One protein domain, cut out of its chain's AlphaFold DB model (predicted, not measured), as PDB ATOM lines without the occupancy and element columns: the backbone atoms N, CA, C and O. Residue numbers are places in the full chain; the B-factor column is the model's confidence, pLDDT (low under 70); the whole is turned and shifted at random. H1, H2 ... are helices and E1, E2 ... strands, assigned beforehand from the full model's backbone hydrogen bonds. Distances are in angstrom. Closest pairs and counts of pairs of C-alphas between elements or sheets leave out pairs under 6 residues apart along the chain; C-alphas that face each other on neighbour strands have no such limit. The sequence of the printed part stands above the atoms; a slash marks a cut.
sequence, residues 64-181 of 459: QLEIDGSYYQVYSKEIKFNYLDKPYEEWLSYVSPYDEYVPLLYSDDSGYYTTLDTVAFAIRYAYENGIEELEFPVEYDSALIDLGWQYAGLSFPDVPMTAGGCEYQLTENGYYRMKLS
ATOM      1  N   GLN A  64     -10.916  -9.505 102.034       75.88
ATOM      2  CA  GLN A  64      -9.559  -9.121 102.396       75.88
ATOM      3  C   GLN A  64      -8.581 -10.149 101.828       75.88
ATOM      4  O   GLN A  64      -8.781 -11.362 101.964       75.88
ATOM      5  N   LEU A  65      -7.541  -9.658 101.173       78.44
ATOM      6  CA  LEU A  65      -6.408 -10.424 100.672       78.44
ATOM      7  C   LEU A  65      -5.181 -10.106 101.521       78.44
ATOM      8  O   LEU A  65      -5.051  -8.979 101.976       78.44
ATOM      9  N   GLU A  66      -4.289 -11.075 101.717       84.31
ATOM     10  CA  GLU A  66      -2.974 -10.863 102.336       84.31
ATOM     11  C   GLU A  66      -1.900 -11.246 101.316       84.31
ATOM     12  O   GLU A  66      -1.917 -12.366 100.798       84.31
ATOM     13  N   ILE A  67      -0.997 -10.317 101.005       81.19
ATOM     14  CA  ILE A  67       0.071 -10.475 100.013       81.19
ATOM     15  C   ILE A  67       1.320  -9.823 100.593       81.19
ATOM     16  O   ILE A  67       1.300  -8.652 100.951       81.19
ATOM     17  N   ASP A  68       2.385 -10.607 100.755       83.81
ATOM     18  CA  ASP A  68       3.682 -10.156 101.278       83.81
ATOM     19  C   ASP A  68       3.629  -9.357 102.601       83.81
ATOM     20  O   ASP A  68       4.521  -8.573 102.913       83.81
ATOM     21  N   GLY A  69       2.615  -9.622 103.435       76.25
ATOM     22  CA  GLY A  69       2.406  -8.965 104.731       76.25
ATOM     23  C   GLY A  69       1.538  -7.705 104.680       76.25
ATOM     24  O   GLY A  69       1.222  -7.167 105.742       76.25
ATOM     25  N   SER A  70       1.121  -7.288 103.485       77.62
ATOM     26  CA  SER A  70       0.126  -6.243 103.246       77.62
ATOM     27  C   SER A  70      -1.267  -6.847 103.056       77.62
ATOM     28  O   SER A  70      -1.423  -7.973 102.581       77.62
ATOM     29  N   TYR A  71      -2.294  -6.093 103.423       76.94
ATOM     30  CA  TYR A  71      -3.697  -6.457 103.393       76.94
ATOM     31  C   TYR A  71      -4.461  -5.555 102.429       76.94
ATOM     32  O   TYR A  71      -4.442  -4.342 102.583       76.94
ATOM     33  N   TYR A  72      -5.188  -6.148 101.488       75.19
ATOM     34  CA  TYR A  72      -5.913  -5.414 100.451       75.19
ATOM     35  C   TYR A  72      -7.405  -5.719 100.532       75.19
ATOM     36  O   TYR A  72      -7.797  -6.892 100.552       75.19
ATOM     37  N   GLN A  73      -8.236  -4.681 100.572       74.81
ATOM     38  CA  GLN A  73      -9.676  -4.804 100.384       74.81
ATOM     39  C   GLN A  73     -10.007  -4.909  98.892       74.81
ATOM     40  O   GLN A  73      -9.566  -4.098  98.085       74.81
ATOM     41  N   VAL A  74     -10.817  -5.902  98.523       74.56
ATOM     42  CA  VAL A  74     -11.311  -6.084  97.151       74.56
ATOM     43  C   VAL A  74     -12.783  -6.459  97.152       74.56
ATOM     44  O   VAL A  74     -13.219  -7.263  97.977       74.56
ATOM     45  N   TYR A  75     -13.549  -5.955  96.188       72.81
ATOM     46  CA  TYR A  75     -14.920  -6.427  95.959       72.81
ATOM     47  C   TYR A  75     -14.956  -7.705  95.126       72.81
ATOM     48  O   TYR A  75     -15.802  -8.570  95.335       72.81
ATOM     49  N   SER A  76     -13.992  -7.874  94.222       79.38
ATOM     50  CA  SER A  76     -13.819  -9.109  93.463       79.38
ATOM     51  C   SER A  76     -12.364  -9.317  93.061       79.38
ATOM     52  O   SER A  76     -11.635  -8.371  92.776       79.38
ATOM     53  N   LYS A  77     -11.942 -10.583  93.021       80.31
ATOM     54  CA  LYS A  77     -10.596 -10.990  92.590       80.31
ATOM     55  C   LYS A  77     -10.468 -11.101  91.066       80.31
ATOM     56  O   LYS A  77      -9.396 -11.436  90.579       80.31
ATOM     57  N   GLU A  78     -11.558 -10.887  90.330       85.25
ATOM     58  CA  GLU A  78     -11.675 -11.172  88.894       85.25
ATOM     59  C   GLU A  78     -11.470  -9.929  88.012       85.25
ATOM     60  O   GLU A  78     -12.108  -9.801  86.968       85.25
ATOM     61  N   ILE A  79     -10.601  -9.000  88.424       88.00
ATOM     62  CA  ILE A  79     -10.164  -7.906  87.545       88.00
ATOM     63  C   ILE A  79      -9.338  -8.513  86.403       88.00
ATOM     64  O   ILE A  79      -8.411  -9.290  86.650       88.00
ATOM     65  N   LYS A  80      -9.678  -8.176  85.156       88.19
ATOM     66  CA  LYS A  80      -9.025  -8.733  83.958       88.19
ATOM     67  C   LYS A  80      -8.159  -7.703  83.268       88.19
ATOM     68  O   LYS A  80      -8.494  -6.525  83.234       88.19
ATOM     69  N   PHE A  81      -7.096  -8.192  82.640       87.94
ATOM     70  CA  PHE A  81      -6.126  -7.388  81.909       87.94
ATOM     71  C   PHE A  81      -5.956  -7.970  80.502       87.94
ATOM     72  O   PHE A  81      -5.529  -9.117  80.358       87.94
ATOM     73  N   ASN A  82      -6.314  -7.223  79.454       82.75
ATOM     74  CA  ASN A  82      -6.358  -7.686  78.057       82.75
ATOM     75  C   ASN A  82      -7.096  -9.030  77.886       82.75
ATOM     76  O   ASN A  82      -6.607  -9.939  77.210       82.75
ATOM     77  N   TYR A  83      -8.267  -9.180  78.519       64.69
ATOM     78  CA  TYR A  83      -9.081 -10.410  78.519       64.69
ATOM     79  C   TYR A  83      -8.430 -11.639  79.170       64.69
ATOM     80  O   TYR A  83      -8.959 -12.749  79.060       64.69
ATOM     81  N   LEU A  84      -7.283 -11.471  79.828       64.94
ATOM     82  CA  LEU A  84      -6.613 -12.527  80.571       64.94
ATOM     83  C   LEU A  84      -6.858 -12.330  82.064       64.94
ATOM     84  O   LEU A  84      -6.649 -11.242  82.606       64.94
ATOM     85  N   ASP A  85      -7.258 -13.413  82.726       67.81
ATOM     86  CA  ASP A  85      -7.255 -13.483  84.183       67.81
ATOM     87  C   ASP A  85      -5.790 -13.508  84.638       67.81
ATOM     88  O   ASP A  85      -5.094 -14.521  84.500       67.81
ATOM     89  N   LYS A  86      -5.303 -12.375  85.147       77.81
ATOM     90  CA  LYS A  86      -4.034 -12.331  85.875       77.81
ATOM     91  C   LYS A  86      -4.308 -12.623  87.351       77.81
ATOM     92  O   LYS A  86      -5.272 -12.081  87.892       77.81
ATOM     93  N   PRO A  87      -3.502 -13.467  88.019       81.50
ATOM     94  CA  PRO A  87      -3.621 -13.666  89.460       81.50
ATOM     95  C   PRO A  87      -3.530 -12.325  90.190       81.50
ATOM     96  O   PRO A  87      -2.689 -11.498  89.839       81.50
ATOM     97  N   TYR A  88      -4.366 -12.114  91.208       81.00
ATOM     98  CA  TYR A  88      -4.346 -10.861  91.965       81.00
ATOM     99  C   TYR A  88      -3.011 -10.629  92.670       81.00
ATOM    100  O   TYR A  88      -2.597  -9.490  92.845       81.00
ATOM    101  N   GLU A  89      -2.306 -11.710  93.006       84.50
ATOM    102  CA  GLU A  89      -0.956 -11.655  93.547       84.50
ATOM    103  C   GLU A  89       0.022 -10.971  92.587       84.50
ATOM    104  O   GLU A  89       0.915 -10.287  93.056       84.50
ATOM    105  N   GLU A  90      -0.147 -11.112  91.267       87.12
ATOM    106  CA  GLU A  90       0.788 -10.564  90.276       87.12
ATOM    107  C   GLU A  90       0.790  -9.032  90.254       87.12
ATOM    108  O   GLU A  90       1.859  -8.425  90.221       87.12
ATOM    109  N   TRP A  91      -0.389  -8.410  90.246       85.50
ATOM    110  CA  TRP A  91      -0.506  -6.957  90.116       85.50
ATOM    111  C   TRP A  91      -0.535  -6.237  91.465       85.50
ATOM    112  O   TRP A  91      -0.088  -5.100  91.538       85.50
ATOM    113  N   LEU A  92      -0.974  -6.891  92.548       84.19
ATOM    114  CA  LEU A  92      -0.886  -6.316  93.896       84.19
ATOM    115  C   LEU A  92       0.527  -6.379  94.489       84.19
ATOM    116  O   LEU A  92       0.869  -5.534  95.309       84.19
ATOM    117  N   SER A  93       1.355  -7.348  94.081       84.00
ATOM    118  CA  SER A  93       2.777  -7.396  94.457       84.00
ATOM    119  C   SER A  93       3.680  -6.680  93.444       84.00
ATOM    120  O   SER A  93       4.900  -6.877  93.460       84.00
ATOM    121  N   TYR A  94       3.104  -5.951  92.486       86.81
ATOM    122  CA  TYR A  94       3.879  -5.233  91.487       86.81
ATOM    123  C   TYR A  94       4.647  -4.092  92.155       86.81
ATOM    124  O   TYR A  94       4.059  -3.263  92.843       86.81
ATOM    125  N   VAL A  95       5.963  -4.070  91.947       86.69
ATOM    126  CA  VAL A  95       6.849  -3.017  92.450       86.69
ATOM    127  C   VAL A  95       7.174  -2.099  91.290       86.69
ATOM    128  O   VAL A  95       7.868  -2.501  90.351       86.69
ATOM    129  N   SER A  96       6.674  -0.878  91.359       87.88
ATOM    130  CA  SER A  96       6.896   0.121  90.329       87.88
ATOM    131  C   SER A  96       8.253   0.805  90.511       87.88
ATOM    132  O   SER A  96       8.693   1.047  91.641       87.88
ATOM    133  N   PRO A  97       8.915   1.212  89.412       88.81
ATOM    134  CA  PRO A  97      10.102   2.061  89.466       88.81
ATOM    135  C   PRO A  97       9.895   3.408  90.177       88.81
ATOM    136  O   PRO A  97      10.882   4.028  90.575       88.81
ATOM    137  N   TYR A  98       8.644   3.860  90.327       88.12
ATOM    138  CA  TYR A  98       8.296   5.127  90.973       88.12
ATOM    139  C   TYR A  98       7.961   4.992  92.462       88.12
ATOM    140  O   TYR A  98       7.844   6.019  93.118       88.12
ATOM    141  N   ASP A  99       7.846   3.779  93.021       84.56
ATOM    142  CA  ASP A  99       7.402   3.561  94.415       84.56
ATOM    143  C   ASP A  99       8.258   4.270  95.470       84.56
ATOM    144  O   ASP A  99       7.749   4.658  96.516       84.56
ATOM    145  N   GLU A 100       9.551   4.472  95.202       82.00
ATOM    146  CA  GLU A 100      10.449   5.220  96.096       82.00
ATOM    147  C   GLU A 100      10.137   6.732  96.119       82.00
ATOM    148  O   GLU A 100      10.563   7.432  97.033       82.00
ATOM    149  N   TYR A 101       9.396   7.235  95.127       84.38
ATOM    150  CA  TYR A 101       9.143   8.660  94.876       84.38
ATOM    151  C   TYR A 101       7.648   9.013  94.894       84.38
ATOM    152  O   TYR A 101       7.246  10.061  94.383       84.38
ATOM    153  N   VAL A 102       6.816   8.138  95.453       73.38
ATOM    154  CA  VAL A 102       5.418   8.428  95.782       73.38
ATOM    155  C   VAL A 102       5.409   8.999  97.201       73.38
ATOM    156  O   VAL A 102       6.055   8.420  98.077       73.38
ATOM    157  N   PRO A 103       4.740  10.137  97.453       57.06
ATOM    158  CA  PRO A 103       4.818  10.785  98.756       57.06
ATOM    159  C   PRO A 103       4.306   9.858  99.870       57.06
ATOM    160  O   PRO A 103       3.338   9.116  99.690       57.06
ATOM    161  N   LEU A 104       4.915   9.969 101.056       44.94
ATOM    162  CA  LEU A 104       4.587   9.222 102.288       44.94
ATOM    163  C   LEU A 104       3.131   9.386 102.776       44.94
ATOM    164  O   LEU A 104       2.725   8.759 103.752       44.94
ATOM    165  N   LEU A 105       2.343  10.232 102.111       42.06
ATOM    166  CA  LEU A 105       0.940  10.534 102.399       42.06
ATOM    167  C   LEU A 105       0.000   9.320 102.306       42.06
ATOM    168  O   LEU A 105      -1.092   9.383 102.864       42.06
ATOM    169  N   TYR A 106       0.426   8.228 101.664       49.62
ATOM    170  CA  TYR A 106      -0.442   7.092 101.324       49.62
ATOM    171  C   TYR A 106      -0.078   5.762 102.001       49.62
ATOM    172  O   TYR A 106      -0.753   4.758 101.787       49.62
ATOM    173  N   SER A 107       0.961   5.725 102.838       46.53
ATOM    174  CA  SER A 107       1.272   4.553 103.661       46.53
ATOM    175  C   SER A 107       1.159   4.923 105.135       46.53
ATOM    176  O   SER A 107       2.078   5.500 105.712       46.53
ATOM    177  N   ASP A 108       0.065   4.552 105.790       46.56
ATOM    178  CA  ASP A 108      -0.079   4.692 107.245       46.56
ATOM    179  C   ASP A 108       0.733   3.629 108.034       46.56
ATOM    180  O   ASP A 108       0.441   3.348 109.200       46.56
ATOM    181  N   ASP A 109       1.739   3.009 107.394       53.16
ATOM    182  CA  ASP A 109       2.533   1.856 107.851       53.16
ATOM    183  C   ASP A 109       1.699   0.634 108.295       53.16
ATOM    184  O   ASP A 109       2.255  -0.363 108.772       53.16
ATOM    185  N   SER A 110       0.367   0.661 108.147       58.44
ATOM    186  CA  SER A 110      -0.503  -0.439 108.576       58.44
ATOM    187  C   SER A 110      -0.387  -1.654 107.657       58.44
ATOM    188  O   SER A 110      -0.764  -2.764 108.043       58.44
ATOM    189  N   GLY A 111       0.141  -1.434 106.448       65.06
ATOM    190  CA  GLY A 111       0.092  -2.387 105.352       65.06
ATOM    191  C   GLY A 111      -1.335  -2.617 104.866       65.06
ATOM    192  O   GLY A 111      -1.571  -3.647 104.257       65.06
ATOM    193  N   TYR A 112      -2.291  -1.739 105.176       66.06
ATOM    194  CA  TYR A 112      -3.686  -1.863 104.771       66.06
ATOM    195  C   TYR A 112      -3.992  -0.971 103.574       66.06
ATOM    196  O   TYR A 112      -3.691   0.217 103.586       66.06
ATOM    197  N   TYR A 113      -4.637  -1.551 102.573       70.88
ATOM    198  CA  TYR A 113      -5.057  -0.878 101.355       70.88
ATOM    199  C   TYR A 113      -6.558  -1.063 101.170       70.88
ATOM    200  O   TYR A 113      -7.085  -2.179 101.250       70.88
ATOM    201  N   THR A 114      -7.250   0.043 100.935       69.69
ATOM    202  CA  THR A 114      -8.691   0.089 100.688       69.69
ATOM    203  C   THR A 114      -9.030  -0.445  99.295       69.69
ATOM    204  O   THR A 114      -8.157  -0.728  98.465       69.69
ATOM    205  N   THR A 115     -10.325  -0.577  99.004       68.62
ATOM    206  CA  THR A 115     -10.774  -0.926  97.652       68.62
ATOM    207  C   THR A 115     -10.360   0.145  96.634       68.62
ATOM    208  O   THR A 115     -10.004  -0.207  95.512       68.62
ATOM    209  N   LEU A 116     -10.338   1.425  97.025       70.19
ATOM    210  CA  LEU A 116      -9.898   2.527  96.164       70.19
ATOM    211  C   LEU A 116      -8.409   2.408  95.807       70.19
ATOM    212  O   LEU A 116      -8.063   2.447  94.627       70.19
ATOM    213  N   ASP A 117      -7.549   2.169  96.803       77.00
ATOM    214  CA  ASP A 117      -6.113   1.929  96.581       77.00
ATOM    215  C   ASP A 117      -5.905   0.752  95.626       77.00
ATOM    216  O   ASP A 117      -5.091   0.790  94.707       77.00
ATOM    217  N   THR A 118      -6.701  -0.297  95.811       80.56
ATOM    218  CA  THR A 118      -6.615  -1.509  95.006       80.56
ATOM    219  C   THR A 118      -7.012  -1.270  93.544       80.56
ATOM    220  O   THR A 118      -6.354  -1.781  92.635       80.56
ATOM    221  N   VAL A 119      -8.044  -0.461  93.290       82.06
ATOM    222  CA  VAL A 119      -8.402  -0.022  91.931       82.06
ATOM    223  C   VAL A 119      -7.269   0.807  91.326       82.06
ATOM    224  O   VAL A 119      -6.846   0.523  90.205       82.06
ATOM    225  N   ALA A 120      -6.715   1.763  92.071       83.62
ATOM    226  CA  ALA A 120      -5.603   2.587  91.605       83.62
ATOM    227  C   ALA A 120      -4.343   1.764  91.286       83.62
ATOM    228  O   ALA A 120      -3.690   2.005  90.270       83.62
ATOM    229  N   PHE A 121      -4.029   0.734  92.079       87.06
ATOM    230  CA  PHE A 121      -2.931  -0.190  91.781       87.06
ATOM    231  C   PHE A 121      -3.184  -1.029  90.532       87.06
ATOM    232  O   PHE A 121      -2.259  -1.221  89.745       87.06
ATOM    233  N   ALA A 122      -4.414  -1.497  90.303       90.00
ATOM    234  CA  ALA A 122      -4.752  -2.196  89.064       90.00
ATOM    235  C   ALA A 122      -4.563  -1.282  87.839       90.00
ATOM    236  O   ALA A 122      -3.986  -1.703  86.834       90.00
ATOM    237  N   ILE A 123      -4.998  -0.023  87.945       87.56
ATOM    238  CA  ILE A 123      -4.852   1.002  86.904       87.56
ATOM    239  C   ILE A 123      -3.377   1.283  86.614       87.56
ATOM    240  O   ILE A 123      -2.945   1.171  85.466       87.56
ATOM    241  N   ARG A 124      -2.586   1.581  87.649       88.81
ATOM    242  CA  ARG A 124      -1.145   1.823  87.530       88.81
ATOM    243  C   ARG A 124      -0.418   0.620  86.940       88.81
ATOM    244  O   ARG A 124       0.369   0.771  86.011       88.81
ATOM    245  N   TYR A 125      -0.715  -0.583  87.432       90.62
ATOM    246  CA  TYR A 125      -0.138  -1.818  86.907       90.62
ATOM    247  C   TYR A 125      -0.397  -1.950  85.404       90.62
ATOM    248  O   TYR A 125       0.522  -2.256  84.646       90.62
ATOM    249  N   ALA A 126      -1.631  -1.702  84.960       90.56
ATOM    250  CA  ALA A 126      -1.961  -1.760  83.546       90.56
ATOM    251  C   ALA A 126      -1.225  -0.696  82.727       90.56
ATOM    252  O   ALA A 126      -0.640  -1.029  81.696       90.56
ATOM    253  N   TYR A 127      -1.204   0.544  83.212       88.25
ATOM    254  CA  TYR A 127      -0.507   1.659  82.579       88.25
ATOM    255  C   TYR A 127       0.989   1.360  82.389       88.25
ATOM    256  O   TYR A 127       1.479   1.350  81.259       88.25
ATOM    257  N   GLU A 128       1.694   1.007  83.464       88.75
ATOM    258  CA  GLU A 128       3.140   0.757  83.442       88.75
ATOM    259  C   GLU A 128       3.534  -0.500  82.645       88.75
ATOM    260  O   GLU A 128       4.645  -0.590  82.122       88.75
ATOM    261  N   ASN A 129       2.620  -1.468  82.496       89.56
ATOM    262  CA  ASN A 129       2.856  -2.693  81.726       89.56
ATOM    263  C   ASN A 129       2.310  -2.635  80.287       89.56
ATOM    264  O   ASN A 129       2.326  -3.656  79.592       89.56
ATOM    265  N   GLY A 130       1.839  -1.474  79.817       88.38
ATOM    266  CA  GLY A 130       1.337  -1.318  78.448       88.38
ATOM    267  C   GLY A 130       0.079  -2.149  78.167       88.38
ATOM    268  O   GLY A 130      -0.079  -2.691  77.072       88.38
ATOM    269  N   ILE A 131      -0.780  -2.324  79.169       89.94
ATOM    270  CA  ILE A 131      -2.027  -3.080  79.068       89.94
ATOM    271  C   ILE A 131      -3.134  -2.119  78.631       89.94
ATOM    272  O   ILE A 131      -3.496  -1.203  79.358       89.94
ATOM    273  N   GLU A 132      -3.675  -2.347  77.436       88.81
ATOM    274  CA  GLU A 132      -4.674  -1.480  76.800       88.81
ATOM    275  C   GLU A 132      -6.060  -1.581  77.432       88.81
ATOM    276  O   GLU A 132      -6.783  -0.592  77.461       88.81
ATOM    277  N   GLU A 133      -6.457  -2.754  77.927       89.56
ATOM    278  CA  GLU A 133      -7.818  -2.965  78.418       89.56
ATOM    279  C   GLU A 133      -7.838  -3.581  79.817       89.56
ATOM    280  O   GLU A 133      -7.261  -4.647  80.055       89.56
ATOM    281  N   LEU A 134      -8.561  -2.927  80.727       91.06
ATOM    282  CA  LEU A 134      -8.897  -3.433  82.053       91.06
ATOM    283  C   LEU A 134     -10.398  -3.701  82.124       91.06
ATOM    284  O   LEU A 134     -11.198  -2.891  81.661       91.06
ATOM    285  N   GLU A 135     -10.801  -4.815  82.729       90.62
ATOM    286  CA  GLU A 135     -12.211  -5.095  83.009       90.62
ATOM    287  C   GLU A 135     -12.419  -5.302  84.509       90.62
ATOM    288  O   GLU A 135     -11.897  -6.250  85.098       90.62
ATOM    289  N   PHE A 136     -13.225  -4.433  85.109       85.88
ATOM    290  CA  PHE A 136     -13.648  -4.519  86.499       85.88
ATOM    291  C   PHE A 136     -15.041  -5.150  86.571       85.88
ATOM    292  O   PHE A 136     -15.933  -4.730  85.832       85.88
ATOM    293  N   PRO A 137     -15.270  -6.148  87.435       82.56
ATOM    294  CA  PRO A 137     -16.616  -6.639  87.725       82.56
ATOM    295  C   PRO A 137     -17.561  -5.503  88.158       82.56
ATOM    296  O   PRO A 137     -17.118  -4.541  88.784       82.56
ATOM    297  N   VAL A 138     -18.856  -5.599  87.832       73.69
ATOM    298  CA  VAL A 138     -19.863  -4.553  88.136       73.69
ATOM    299  C   VAL A 138     -19.959  -4.172  89.613       73.69
ATOM    300  O   VAL A 138     -20.418  -3.080  89.924       73.69
ATOM    301  N   GLU A 139     -19.506  -5.035  90.519       68.06
ATOM    302  CA  GLU A 139     -19.428  -4.783  91.957       68.06
ATOM    303  C   GLU A 139     -18.497  -3.625  92.320       68.06
ATOM    304  O   GLU A 139     -18.672  -3.040  93.385       68.06
ATOM    305  N   TYR A 140     -17.523  -3.305  91.460       69.56
ATOM    306  CA  TYR A 140     -16.676  -2.126  91.625       69.56
ATOM    307  C   TYR A 140     -17.421  -0.826  91.340       69.56
ATOM    308  O   TYR A 140     -17.056   0.166  91.942       69.56
ATOM    309  N   ASP A 141     -18.493  -0.838  90.543       65.75
ATOM    310  CA  ASP A 141     -19.194   0.362  90.063       65.75
ATOM    311  C   ASP A 141     -18.302   1.333  89.255       65.75
ATOM    312  O   ASP A 141     -17.086   1.408  89.424       65.75
ATOM    313  N   SER A 142     -18.895   2.085  88.326       66.38
ATOM    314  CA  SER A 142     -18.141   3.032  87.496       66.38
ATOM    315  C   SER A 142     -17.567   4.192  88.306       66.38
ATOM    316  O   SER A 142     -16.439   4.595  88.046       66.38
ATOM    317  N   ALA A 143     -18.288   4.680  89.324       63.81
ATOM    318  CA  ALA A 143     -17.844   5.829  90.115       63.81
ATOM    319  C   ALA A 143     -16.545   5.544  90.889       63.81
ATOM    320  O   ALA A 143     -15.656   6.389  90.945       63.81
ATOM    321  N   LEU A 144     -16.397   4.338  91.446       67.25
ATOM    322  CA  LEU A 144     -15.167   3.939  92.135       67.25
ATOM    323  C   LEU A 144     -13.999   3.754  91.164       67.25
ATOM    324  O   LEU A 144     -12.858   4.016  91.533       67.25
ATOM    325  N   ILE A 145     -14.264   3.277  89.944       72.19
ATOM    326  CA  ILE A 145     -13.233   3.121  88.913       72.19
ATOM    327  C   ILE A 145     -12.724   4.497  88.477       72.19
ATOM    328  O   ILE A 145     -11.513   4.703  88.430       72.19
ATOM    329  N   ASP A 146     -13.635   5.443  88.243       70.38
ATOM    330  CA  ASP A 146     -13.295   6.826  87.902       70.38
ATOM    331  C   ASP A 146     -12.517   7.505  89.038       70.38
ATOM    332  O   ASP A 146     -11.464   8.100  88.801       70.38
ATOM    333  N   LEU A 147     -12.972   7.340  90.286       69.62
ATOM    334  CA  LEU A 147     -12.260   7.841  91.461       69.62
ATOM    335  C   LEU A 147     -10.883   7.183  91.611       69.62
ATOM    336  O   LEU A 147      -9.912   7.855  91.941       69.62
ATOM    337  N   GLY A 148     -10.770   5.883  91.338       75.00
ATOM    338  CA  GLY A 148      -9.502   5.158  91.361       75.00
ATOM    339  C   GLY A 148      -8.520   5.639  90.297       75.00
ATOM    340  O   GLY A 148      -7.324   5.697  90.569       75.00
ATOM    341  N   TRP A 149      -9.007   6.029  89.115       77.81
ATOM    342  CA  TRP A 149      -8.183   6.657  88.081       77.81
ATOM    343  C   TRP A 149      -7.656   8.014  88.542       77.81
ATOM    344  O   TRP A 149      -6.451   8.254  88.483       77.81
ATOM    345  N   GLN A 150      -8.539   8.877  89.049       73.69
ATOM    346  CA  GLN A 150      -8.144  10.188  89.560       73.69
ATOM    347  C   GLN A 150      -7.143  10.049  90.709       73.69
ATOM    348  O   GLN A 150      -6.080  10.663  90.700       73.69
ATOM    349  N   TYR A 151      -7.434   9.159  91.653       74.25
ATOM    350  CA  TYR A 151      -6.558   8.871  92.777       74.25
ATOM    351  C   TYR A 151      -5.188   8.348  92.326       74.25
ATOM    352  O   TYR A 151      -4.167   8.802  92.843       74.25
ATOM    353  N   ALA A 152      -5.138   7.455  91.330       80.31
ATOM    354  CA  ALA A 152      -3.884   7.003  90.731       80.31
ATOM    355  C   ALA A 152      -3.105   8.172  90.111       80.31
ATOM    356  O   ALA A 152      -1.908   8.293  90.354       80.31
ATOM    357  N   GLY A 153      -3.786   9.050  89.372       79.69
ATOM    358  CA  GLY A 153      -3.187  10.243  88.789       79.69
ATOM    359  C   GLY A 153      -2.600  11.180  89.845       79.69
ATOM    360  O   GLY A 153      -1.465  11.609  89.694       79.69
ATOM    361  N   LEU A 154      -3.315  11.466  90.939       76.38
ATOM    362  CA  LEU A 154      -2.854  12.392  91.987       76.38
ATOM    363  C   LEU A 154      -1.669  11.809  92.772       76.38
ATOM    364  O   LEU A 154      -0.788  12.534  93.249       76.38
ATOM    365  N   SER A 155      -1.663  10.483  92.918       75.12
ATOM    366  CA  SER A 155      -0.717   9.754  93.760       75.12
ATOM    367  C   SER A 155       0.577   9.410  93.035       75.12
ATOM    368  O   SER A 155       1.656   9.581  93.603       75.12
ATOM    369  N   PHE A 156       0.487   8.919  91.799       84.19
ATOM    370  CA  PHE A 156       1.629   8.390  91.063       84.19
ATOM    371  C   PHE A 156       2.122   9.413  90.033       84.19
ATOM    372  O   PHE A 156       1.373   9.782  89.129       84.19
ATOM    373  N   PRO A 157       3.389   9.861  90.117       87.56
ATOM    374  CA  PRO A 157       3.896  10.926  89.252       87.56
ATOM    375  C   PRO A 157       3.981  10.536  87.772       87.56
ATOM    376  O   PRO A 157       4.182  11.392  86.920       87.56
ATOM    377  N   ASP A 158       3.886   9.256  87.431       88.69
ATOM    378  CA  ASP A 158       3.912   8.780  86.051       88.69
ATOM    379  C   ASP A 158       2.521   8.615  85.433       88.69
ATOM    380  O   ASP A 158       2.408   8.620  84.200       88.69
ATOM    381  N   VAL A 159       1.481   8.509  86.266       86.25
ATOM    382  CA  VAL A 159       0.092   8.353  85.834       86.25
ATOM    383  C   VAL A 159      -0.517   9.740  85.587       86.25
ATOM    384  O   VAL A 159      -0.550  10.577  86.495       86.25
ATOM    385  N   PRO A 160      -0.996  10.028  84.363       79.81
ATOM    386  CA  PRO A 160      -1.647  11.298  84.067       79.81
ATOM    387  C   PRO A 160      -3.030  11.372  84.724       79.81
ATOM    388  O   PRO A 160      -3.758  10.381  84.791       79.81
ATOM    389  N   MET A 161      -3.417  12.570  85.154       74.38
ATOM    390  CA  MET A 161      -4.736  12.869  85.696       74.38
ATOM    391  C   MET A 161      -5.844  12.744  84.658       74.38
ATOM    392  O   MET A 161      -6.942  12.268  84.948       74.38
ATOM    393  N   THR A 162      -5.586  13.210  83.438       62.72
ATOM    394  CA  THR A 162      -6.663  13.506  82.497       62.72
ATOM    395  C   THR A 162      -7.305  12.214  81.975       62.72
ATOM    396  O   THR A 162      -6.764  11.528  81.108       62.72
ATOM    397  N   ALA A 163      -8.517  11.911  82.454       47.50
ATOM    398  CA  ALA A 163      -9.338  10.764  82.039       47.50
ATOM    399  C   ALA A 163      -9.743  10.781  80.546       47.50
ATOM    400  O   ALA A 163     -10.344   9.833  80.043       47.50
ATOM    401  N   GLY A 164      -9.378  11.830  79.796       50.22
ATOM    402  CA  GLY A 164      -9.643  11.977  78.360       50.22
ATOM    403  C   GLY A 164      -8.987  10.919  77.457       50.22
ATOM    404  O   GLY A 164      -9.184  10.958  76.241       50.22
ATOM    405  N   GLY A 165      -8.213   9.987  78.024       53.94
ATOM    406  CA  GLY A 165      -7.652   8.817  77.346       53.94
ATOM    407  C   GLY A 165      -8.373   7.490  77.614       53.94
ATOM    408  O   GLY A 165      -7.939   6.480  77.057       53.94
ATOM    409  N   CYS A 166      -9.432   7.474  78.436       63.56
ATOM    410  CA  CYS A 166     -10.121   6.252  78.854       63.56
ATOM    411  C   CYS A 166     -11.506   6.121  78.205       63.56
ATOM    412  O   CYS A 166     -12.391   6.949  78.416       63.56
ATOM    413  N   GLU A 167     -11.726   5.056  77.429       67.56
ATOM    414  CA  GLU A 167     -13.076   4.685  76.983       67.56
ATOM    415  C   GLU A 167     -13.703   3.703  77.980       67.56
ATOM    416  O   GLU A 167     -13.140   2.634  78.235       67.56
ATOM    417  N   TYR A 168     -14.885   4.045  78.506       71.62
ATOM    418  CA  TYR A 168     -15.632   3.210  79.449       71.62
ATOM    419  C   TYR A 168     -16.849   2.549  78.802       71.62
ATOM    420  O   TYR A 168     -17.689   3.208  78.185       71.62
ATOM    421  N   GLN A 169     -16.979   1.232  78.974       77.31
ATOM    422  CA  GLN A 169     -18.120   0.474  78.464       77.31
ATOM    423  C   GLN A 169     -18.557  -0.632  79.430       77.31
ATOM    424  O   GLN A 169     -17.788  -1.538  79.742       77.31
ATOM    425  N   LEU A 170     -19.836  -0.629  79.821       74.88
ATOM    426  CA  LEU A 170     -20.455  -1.784  80.471       74.88
ATOM    427  C   LEU A 170     -20.644  -2.915  79.446       74.88
ATOM    428  O   LEU A 170     -21.310  -2.752  78.421       74.88
ATOM    429  N   THR A 171     -20.053  -4.070  79.726       76.25
ATOM    430  CA  THR A 171     -20.111  -5.264  78.878       76.25
ATOM    431  C   THR A 171     -21.340  -6.123  79.194       76.25
ATOM    432  O   THR A 171     -21.838  -6.137  80.320       76.25
ATOM    433  N   GLU A 172     -21.801  -6.922  78.221       74.50
ATOM    434  CA  GLU A 172     -22.936  -7.852  78.402       74.50
ATOM    435  C   GLU A 172     -22.704  -8.904  79.505       74.50
ATOM    436  O   GLU A 172     -23.657  -9.482  80.021       74.50
ATOM    437  N   ASN A 173     -21.443  -9.143  79.880       77.19
ATOM    438  CA  ASN A 173     -21.053 -10.125  80.891       77.19
ATOM    439  C   ASN A 173     -20.954  -9.539  82.309       77.19
ATOM    440  O   ASN A 173     -20.512 -10.248  83.208       77.19
ATOM    441  N   GLY A 174     -21.340  -8.273  82.518       80.69
ATOM    442  CA  GLY A 174     -21.318  -7.647  83.841       80.69
ATOM    443  C   GLY A 174     -19.932  -7.161  84.270       80.69
ATOM    444  O   GLY A 174     -19.559  -7.325  85.427       80.69
ATOM    445  N   TYR A 175     -19.181  -6.559  83.347       84.56
ATOM    446  CA  TYR A 175     -17.922  -5.868  83.649       84.56
ATOM    447  C   TYR A 175     -17.939  -4.447  83.094       84.56
ATOM    448  O   TYR A 175     -18.406  -4.247  81.972       84.56
ATOM    449  N   TYR A 176     -17.359  -3.503  83.823       81.50
ATOM    450  CA  TYR A 176     -16.923  -2.215  83.304       81.50
ATOM    451  C   TYR A 176     -15.562  -2.379  82.635       81.50
ATOM    452  O   TYR A 176     -14.573  -2.706  83.288       81.50
ATOM    453  N   ARG A 177     -15.515  -2.177  81.318       87.12
ATOM    454  CA  ARG A 177     -14.270  -2.138  80.554       87.12
ATOM    455  C   ARG A 177     -13.756  -0.710  80.499       87.12
ATOM    456  O   ARG A 177     -14.480   0.160  80.026       87.12
ATOM    457  N   MET A 178     -12.515  -0.522  80.921       86.56
ATOM    458  CA  MET A 178     -11.731   0.691  80.738       86.56
ATOM    459  C   MET A 178     -10.660   0.417  79.683       86.56
ATOM    460  O   MET A 178      -9.873  -0.521  79.828       86.56
ATOM    461  N   LYS A 179     -10.632   1.221  78.622       86.12
ATOM    462  CA  LYS A 179      -9.614   1.131  77.574       86.12
ATOM    463  C   LYS A 179      -8.694   2.342  77.607       86.12
ATOM    464  O   LYS A 179      -9.162   3.453  77.384       86.12
ATOM    465  N   LEU A 180      -7.406   2.102  77.825       84.19
ATOM    466  CA  LEU A 180      -6.342   3.099  77.783       84.19
ATOM    467  C   LEU A 180      -5.921   3.343  76.329       84.19
ATOM    468  O   LEU A 180      -5.688   2.395  75.579       84.19
ATOM    469  N   SER A 181      -5.821   4.604  75.909       78.19
ATOM    470  CA  SER A 181      -5.375   4.930  74.552       78.19
ATOM    471  C   SER A 181      -3.878   4.651  74.339       78.19
ATOM    472  O   SER A 181      -3.057   4.821  75.242       78.19
TER     473      SER A 181
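This is residues 64 to 181 of the 459 residues of the protein "Transglutaminase-like superfamily protein" of Ruminococcus albus (UniProt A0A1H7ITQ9). One helix, H2, runs through the middle of the domain, and a second helix of equal residue count, H3, packs steeply across it. The small three-stranded sheet E3 E5 E4 lies at one end of the domain, the hairpin E1 and E2 meets the first residues of H2, the short helix H1 packs on H2, and the long link of residues 93 to 114 passes round the end far from the E4 to E5 turn. The printed part has 118 residues, with three named helices and five named strands in the order E1 E2 H1 H2 E3 H3 E4 E5; both sheets are antiparallel. The class is mixed, helices and strands, with 58 residues, under half, in named elements. The whole is compact, with a radius of gyration of the C-alphas of 13.4 A and spans of 40 by 29 by 23 A.

E1, residues 64 to 67, and E2, residues 70 to 74, form an antiparallel hairpin, with N 65 and O 72 at 2.8 A. H1, residues 88 to 92, touches H2, residues 115 to 128; their closest C-alphas are those of Trp 91 and Tyr 125, 6.1 A apart. The closest C-alphas of E2 and H2 are those of Gln 73 and Thr 115, at 4.9 A, and residues 71 to 72 of E2 pair in parallel with residues 112 to 113. H2 touches H3, residues 142 to 155, at a steep tilt of 66 degrees, the same way; the C-alphas of Ala 120 and Gly 148 are the closest, at 4.7 A. In the other sheet E5, residues 175 to 180, is the inner strand between E3, residues 133 to 137, and E4, residues 166 to 170. N 136 and O 176 are 2.8 A apart, and N 169 and O 177 2.9 A. H2 and H3 are on this sheet but each only grazes it, with residues 119 to 127 and 142 to 149. E3, H3 and E4 make a split strand-helix-strand unit, two strands running the same way with E5 between them, and its crossover is right-handed. In H1, H2 and H3 every O i to N i+4 pair is within hydrogen-bond range.

E1 begins at C-alpha 64, (-9.559, -9.121, 102.396). H2 is 20.0 A long from C-alpha 115 at (-10.774, -0.926, 97.652), H3 19.7 A and E5 15.8 A, ending at C-alpha 180, (-6.342, 3.099, 77.783).

The C-alphas of Leu 104 and Glu 172 are the two farthest apart, at 40.2 A. The printed part has no cut. The links E2 to H1 and H1 to H2 are long. The mean pLDDT of the printed part is 76.7, and 28 residues are under 70, among them residues 103 to 112 and 162 to 167.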